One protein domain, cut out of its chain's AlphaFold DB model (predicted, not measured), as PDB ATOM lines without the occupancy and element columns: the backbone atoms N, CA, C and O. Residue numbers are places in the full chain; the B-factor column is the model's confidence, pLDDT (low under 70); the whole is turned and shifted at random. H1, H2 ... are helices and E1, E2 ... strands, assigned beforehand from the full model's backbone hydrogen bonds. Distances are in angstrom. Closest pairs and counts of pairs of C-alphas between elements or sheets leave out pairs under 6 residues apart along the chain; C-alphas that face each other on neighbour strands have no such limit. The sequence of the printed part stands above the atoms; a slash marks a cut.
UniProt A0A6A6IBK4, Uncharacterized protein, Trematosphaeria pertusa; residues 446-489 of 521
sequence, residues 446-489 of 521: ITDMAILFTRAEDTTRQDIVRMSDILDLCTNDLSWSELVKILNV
ATOM      1  N   ILE A 446     -43.137 -16.864  26.140       54.12
ATOM      2  CA  ILE A 446     -42.424 -17.589  25.095       54.12
ATOM      3  C   ILE A 446     -43.175 -17.580  23.752       54.12
ATOM      4  O   ILE A 446     -42.545 -17.845  22.734       54.12
ATOM      5  N   THR A 447     -44.474 -17.239  23.720       67.44
ATOM      6  CA  THR A 447     -45.290 -17.237  22.486       67.44
ATOM      7  C   THR A 447     -44.820 -16.213  21.455       67.44
ATOM      8  O   THR A 447     -45.003 -16.433  20.262       67.44
ATOM      9  N   ASP A 448     -44.156 -15.144  21.901       68.06
ATOM     10  CA  ASP A 448     -43.661 -14.063  21.038       68.06
ATOM     11  C   ASP A 448     -42.269 -14.345  20.442       68.06
ATOM     12  O   ASP A 448     -41.735 -13.542  19.674       68.06
ATOM     13  N   MET A 449     -41.645 -15.474  20.793       63.47
ATOM     14  CA  MET A 449     -40.360 -15.869  20.217       63.47
ATOM     15  C   MET A 449     -40.554 -16.501  18.836       63.47
ATOM     16  O   MET A 449     -41.503 -17.247  18.608       63.47
ATOM     17  N   ALA A 450     -39.616 -16.251  17.922       73.81
ATOM     18  CA  ALA A 450     -39.550 -16.917  16.626       73.81
ATOM     19  C   ALA A 450     -38.202 -17.627  16.459       73.81
ATOM     20  O   ALA A 450     -37.165 -17.116  16.889       73.81
ATOM     21  N   ILE A 451     -38.227 -18.806  15.843       73.31
ATOM     22  CA  ILE A 451     -37.052 -19.618  15.532       73.31
ATOM     23  C   ILE A 451     -36.831 -19.575  14.021       73.31
ATOM     24  O   ILE A 451     -37.762 -19.785  13.246       73.31
ATOM     25  N   LEU A 452     -35.590 -19.305  13.620       70.44
ATOM     26  CA  LEU A 452     -35.149 -19.349  12.231       70.44
ATOM     27  C   LEU A 452     -34.536 -20.724  11.939       70.44
ATOM     28  O   LEU A 452     -33.558 -21.108  12.585       70.44
ATOM     29  N   PHE A 453     -35.088 -21.440  10.966       70.25
ATOM     30  CA  PHE A 453     -34.576 -22.716  10.479       70.25
ATOM     31  C   PHE A 453     -33.904 -22.525   9.124       70.25
ATOM     32  O   PHE A 453     -34.499 -21.957   8.212       70.25
ATOM     33  N   THR A 454     -32.684 -23.037   8.983       70.06
ATOM     34  CA  THR A 454     -32.023 -23.191   7.681       70.06
ATOM     35  C   THR A 454     -32.135 -24.648   7.270       70.06
ATOM     36  O   THR A 454     -31.758 -25.536   8.041       70.06
ATOM     37  N   ARG A 455     -32.652 -24.902   6.069       70.00
ATOM     38  CA  ARG A 455     -32.818 -26.261   5.550       70.00
ATOM     39  C   ARG A 455     -31.472 -26.899   5.229       70.00
ATOM     40  O   ARG A 455     -30.549 -26.234   4.757       70.00
ATOM     41  N   ALA A 456     -31.350 -28.197   5.498       61.81
ATOM     42  CA  ALA A 456     -30.120 -28.939   5.225       61.81
ATOM     43  C   ALA A 456     -29.940 -29.181   3.716       61.81
ATOM     44  O   ALA A 456     -28.817 -29.250   3.221       61.81
ATOM     45  N   GLU A 457     -31.057 -29.290   3.002       66.56
ATOM     46  CA  GLU A 457     -31.165 -29.514   1.565       66.56
ATOM     47  C   GLU A 457     -31.009 -28.232   0.729       66.56
ATOM     48  O   GLU A 457     -30.606 -28.315  -0.430       66.56
ATOM     49  N   ASP A 458     -31.269 -27.058   1.314       66.69
ATOM     50  CA  ASP A 458     -31.120 -25.753   0.665       66.69
ATOM     51  C   ASP A 458     -30.754 -24.671   1.690       66.69
ATOM     52  O   ASP A 458     -31.599 -24.130   2.404       66.69
ATOM     53  N   THR A 459     -29.470 -24.318   1.736       66.31
ATOM     54  CA  THR A 459     -28.937 -23.318   2.671       66.31
ATOM     55  C   THR A 459     -29.364 -21.885   2.347       66.31
ATOM     56  O   THR A 459     -29.142 -20.989   3.162       66.31
ATOM     57  N   THR A 460     -29.974 -21.655   1.178       67.00
ATOM     58  CA  THR A 460     -30.532 -20.352   0.794       67.00
ATOM     59  C   THR A 460     -31.969 -20.169   1.277       67.00
ATOM     60  O   THR A 460     -32.451 -19.037   1.343       67.00
ATOM     61  N   ARG A 461     -32.636 -21.258   1.682       65.50
ATOM     62  CA  ARG A 461     -34.006 -21.243   2.187       65.50
ATOM     63  C   ARG A 461     -34.009 -21.180   3.713       65.50
ATOM     64  O   ARG A 461     -33.438 -22.033   4.397       65.50
ATOM     65  N   GLN A 462     -34.656 -20.142   4.235       70.69
ATOM     66  CA  GLN A 462     -34.830 -19.918   5.666       70.69
ATOM     67  C   GLN A 462     -36.317 -19.836   6.006       70.69
ATOM     68  O   GLN A 462     -37.042 -19.046   5.404       70.69
ATOM     69  N   ASP A 463     -36.746 -20.618   6.993       76.38
ATOM     70  CA  ASP A 463     -38.120 -20.636   7.492       76.38
ATOM     71  C   ASP A 463     -38.170 -19.998   8.887       76.38
ATOM     72  O   ASP A 463     -37.354 -20.309   9.757       76.38
ATOM     73  N   ILE A 464     -39.122 -19.091   9.111       79.62
ATOM     74  CA  ILE A 464     -39.361 -18.474  10.422       79.62
ATOM     75  C   ILE A 464     -40.610 -19.110  11.018       79.62
ATOM     76  O   ILE A 464     -41.699 -18.960  10.472       79.62
ATOM     77  N   VAL A 465     -40.455 -19.776  12.159       79.12
ATOM     78  CA  VAL A 465     -41.552 -20.424  12.883       79.12
ATOM     79  C   VAL A 465     -41.763 -19.695  14.202       79.12
ATOM     80  O   VAL A 465     -40.810 -19.541  14.973       79.12
ATOM     81  N   ARG A 466     -42.982 -19.220  14.484       80.62
ATOM     82  CA  ARG A 466     -43.270 -18.643  15.803       80.62
ATOM     83  C   ARG A 466     -43.454 -19.769  16.807       80.62
ATOM     84  O   ARG A 466     -44.026 -20.807  16.496       80.62
ATOM     85  N   MET A 467     -43.008 -19.547  18.036       80.06
ATOM     86  CA  MET A 467     -43.193 -20.507  19.121       80.06
ATOM     87  C   MET A 467     -44.674 -20.765  19.388       80.06
ATOM     88  O   MET A 467     -45.039 -21.902  19.655       80.06
ATOM     89  N   SER A 468     -45.533 -19.750  19.233       84.94
ATOM     90  CA  SER A 468     -46.991 -19.910  19.285       84.94
ATOM     91  C   SER A 468     -47.534 -20.961  18.317       84.94
ATOM     92  O   SER A 468     -48.541 -21.587  18.618       84.94
ATOM     93  N   ASP A 469     -46.875 -21.162  17.174       83.19
ATOM     94  CA  ASP A 469     -47.371 -22.023  16.096       83.19
ATOM     95  C   ASP A 469     -47.038 -23.500  16.347       83.19
ATOM     96  O   ASP A 469     -47.606 -24.392  15.723       83.19
ATOM     97  N   ILE A 470     -46.110 -23.760  17.272       86.69
ATOM     98  CA  ILE A 470     -45.636 -25.100  17.627       86.69
ATOM     99  C   ILE A 470     -45.840 -25.419  19.108       86.69
ATOM    100  O   ILE A 470     -45.389 -26.465  19.559       86.69
ATOM    101  N   LEU A 471     -46.495 -24.545  19.873       83.75
ATOM    102  CA  LEU A 471     -46.863 -24.796  21.265       83.75
ATOM    103  C   LEU A 471     -48.274 -25.366  21.333       83.75
ATOM    104  O   LEU A 471     -49.222 -24.790  20.803       83.75
ATOM    105  N   ASP A 472     -48.422 -26.486  22.029       80.06
ATOM    106  CA  ASP A 472     -49.735 -26.995  22.397       80.06
ATOM    107  C   ASP A 472     -50.303 -26.126  23.527       80.06
ATOM    108  O   ASP A 472     -49.747 -26.055  24.621       80.06
ATOM    109  N   LEU A 473     -51.424 -25.452  23.264       72.25
ATOM    110  CA  LEU A 473     -52.054 -24.522  24.206       72.25
ATOM    111  C   LEU A 473     -52.577 -25.201  25.481       72.25
ATOM    112  O   LEU A 473     -52.772 -24.523  26.487       72.25
ATOM    113  N   CYS A 474     -52.804 -26.516  25.462       68.81
ATOM    114  CA  CYS A 474     -53.293 -27.257  26.625       68.81
ATOM    115  C   CYS A 474     -52.152 -27.697  27.550       68.81
ATOM    116  O   CYS A 474     -52.327 -27.749  28.766       68.81
ATOM    117  N   THR A 475     -50.992 -28.029  26.983       80.31
ATOM    118  CA  THR A 475     -49.850 -28.593  27.723       80.31
ATOM    119  C   THR A 475     -48.699 -27.602  27.895       80.31
ATOM    120  O   THR A 475     -47.857 -27.786  28.772       80.31
ATOM    121  N   ASN A 476     -48.686 -26.525  27.104       70.50
ATOM    122  CA  ASN A 476     -47.590 -25.567  26.952       70.50
ATOM    123  C   ASN A 476     -46.255 -26.228  26.539       70.50
ATOM    124  O   ASN A 476     -45.182 -25.659  26.749       70.50
ATOM    125  N   ASP A 477     -46.332 -27.425  25.947       74.88
ATOM    126  CA  ASP A 477     -45.202 -28.181  25.416       74.88
ATOM    127  C   ASP A 477     -45.056 -27.967  23.903       74.88
ATOM    128  O   ASP A 477     -46.002 -27.628  23.188       74.88
ATOM    129  N   LEU A 478     -43.840 -28.184  23.396       76.69
ATOM    130  CA  LEU A 478     -43.552 -28.083  21.968       76.69
ATOM    131  C   LEU A 478     -44.069 -29.310  21.208       76.69
ATOM    132  O   LEU A 478     -43.624 -30.439  21.428       76.69
ATOM    133  N   SER A 479     -44.951 -29.066  20.245       83.62
ATOM    134  CA  SER A 479     -45.440 -30.030  19.270       83.62
ATOM    135  C   SER A 479     -44.453 -30.161  18.110       83.62
ATOM    136  O   SER A 479     -44.504 -29.439  17.112       83.62
ATOM    137  N   TRP A 480     -43.551 -31.136  18.221       73.12
ATOM    138  CA  TRP A 480     -42.621 -31.483  17.141       73.12
ATOM    139  C   TRP A 480     -43.338 -31.889  15.850       73.12
ATOM    140  O   TRP A 480     -42.826 -31.635  14.763       73.12
ATOM    141  N   SER A 481     -44.530 -32.481  15.951       76.31
ATOM    142  CA  SER A 481     -45.356 -32.814  14.790       76.31
ATOM    143  C   SER A 481     -45.852 -31.578  14.046       76.31
ATOM    144  O   SER A 481     -45.831 -31.582  12.818       76.31
ATOM    145  N   GLU A 482     -46.251 -30.513  14.752       80.06
ATOM    146  CA  GLU A 482     -46.659 -29.265  14.094       80.06
ATOM    147  C   GLU A 482     -45.458 -28.515  13.518       80.06
ATOM    148  O   GLU A 482     -45.540 -28.019  12.400       80.06
ATOM    149  N   LEU A 483     -44.297 -28.546  14.183       79.75
ATOM    150  CA  LEU A 483     -43.067 -28.010  13.594       79.75
ATOM    151  C   LEU A 483     -42.717 -28.717  12.277       79.75
ATOM    152  O   LEU A 483     -42.470 -28.063  11.267       79.75
ATOM    153  N   VAL A 484     -42.711 -30.053  12.270       76.88
ATOM    154  CA  VAL A 484     -42.415 -30.843  11.064       76.88
ATOM    155  C   VAL A 484     -43.443 -30.574   9.969       76.88
ATOM    156  O   VAL A 484     -43.078 -30.484   8.803       76.88
ATOM    157  N   LYS A 485     -44.716 -30.397  10.320       79.12
ATOM    158  CA  LYS A 485     -45.764 -30.037   9.364       79.12
ATOM    159  C   LYS A 485     -45.527 -28.652   8.764       79.12
ATOM    160  O   LYS A 485     -45.568 -28.545   7.547       79.12
ATOM    161  N   ILE A 486     -45.213 -27.640   9.578       78.88
ATOM    162  CA  ILE A 486     -44.878 -26.279   9.121       78.88
ATOM    163  C   ILE A 486     -43.667 -26.310   8.182       78.88
ATOM    164  O   ILE A 486     -43.696 -25.700   7.118       78.88
ATOM    165  N   LEU A 487     -42.630 -27.073   8.534       76.06
ATOM    166  CA  LEU A 487     -41.428 -27.217   7.712       76.06
ATOM    167  C   LEU A 487     -41.640 -28.113   6.474       76.06
ATOM    168  O   LEU A 487     -40.860 -28.038   5.532       76.06
ATOM    169  N   ASN A 488     -42.691 -28.930   6.415       76.44
ATOM    170  CA  ASN A 488     -42.999 -29.767   5.249       76.44
ATOM    171  C   ASN A 488     -43.966 -29.106   4.255       76.44
ATOM    172  O   ASN A 488     -44.238 -29.694   3.209       76.44
ATOM    173  N   VAL A 489     -44.488 -27.908   4.546       78.12
ATOM    174  CA  VAL A 489     -45.266 -27.141   3.565       78.12
ATOM    175  C   VAL A 489     -44.306 -26.603   2.507       78.12
ATOM    176  O   VAL A 489     -43.547 -25.663   2.741       78.12
TER     177      VAL A 489
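This is residues 446 to 489 of the 521 residues of an uncharacterized protein of Trematosphaeria pertusa (UniProt A0A6A6IBK4). A two-stranded hairpin, E1 and E2, is followed by a single short turn of helix, H1, at the end of E2; a loop then turns the printed part round, and H2 folds back over the hairpin on the E2 side. The two loops, residues 455 to 461 beyond the strands and residues 471 to 479 between the helices, lie at opposite ends and make the length of an elongated model. The printed part has 44 residues, with two named strands and two named helices in the order E1, E2, H1, H2; the sheet, in the order E1 - E2, is antiparallel, and the class is mixed, helices and strands. The whole is only just compact, close to loose, with a radius of gyration of the C-alphas of 11.1 A, and the C-alphas span 34 by 19 by 13 A.

The sheet consists of E1, residues 450 to 454, and E2, residues 462 to 466, antiparallel neighbours that form a hairpin, with 156 degrees between their directions. C-alphas 452 and 464 face each other at 4.7 A. N 451 and O 465, at 2.8 A, and N 463 and O 453, at 2.9 A, are within hydrogen-bond range. H1, residues 467 to 470, follows E2 by a tight link; the closest C-alphas of E1 and H1 are those of Ala 450 and Met 467, 5.7 A apart. H2, residues 480 to 488, touches H1, and their closest C-alphas are those of Ile 470 and Glu 482, 5.6 A apart. The closest C-alphas of E2 and H2 are those of Asp 463 and Leu 487, 7.4 A apart. E1 and H2 are apart. In H2 every O i to N i+4 pair is within hydrogen-bond range; H1 is too short for such a pair, and its one O i to N i+3 pair is within range.

E1 begins at C-alpha 450, at (-39.550, -16.917, 16.626), and measures 13.3 A from first to last C-alpha. E2 also measures 13.3 A and ends at C-alpha 466, at (-43.270, -18.643, 15.803). H1 runs from Met 467 to Ile 470. H2 runs from Trp 480 to Asn 488 over 12.0 A, with C-alpha 488 at (-42.999, -29.767, 5.249).

The two C-alphas farthest apart are those of Thr 460 and Cys 474, at 35.1 A. The printed part runs from residue 446 to 489 and has no cut. The links from E1 to E2, with 7 residues, and from H1 to H2, with 9 residues, are short. The mean pLDDT of the printed part is 74.1, and residues 446 to 449, 456 to 461 and 474 are under 70.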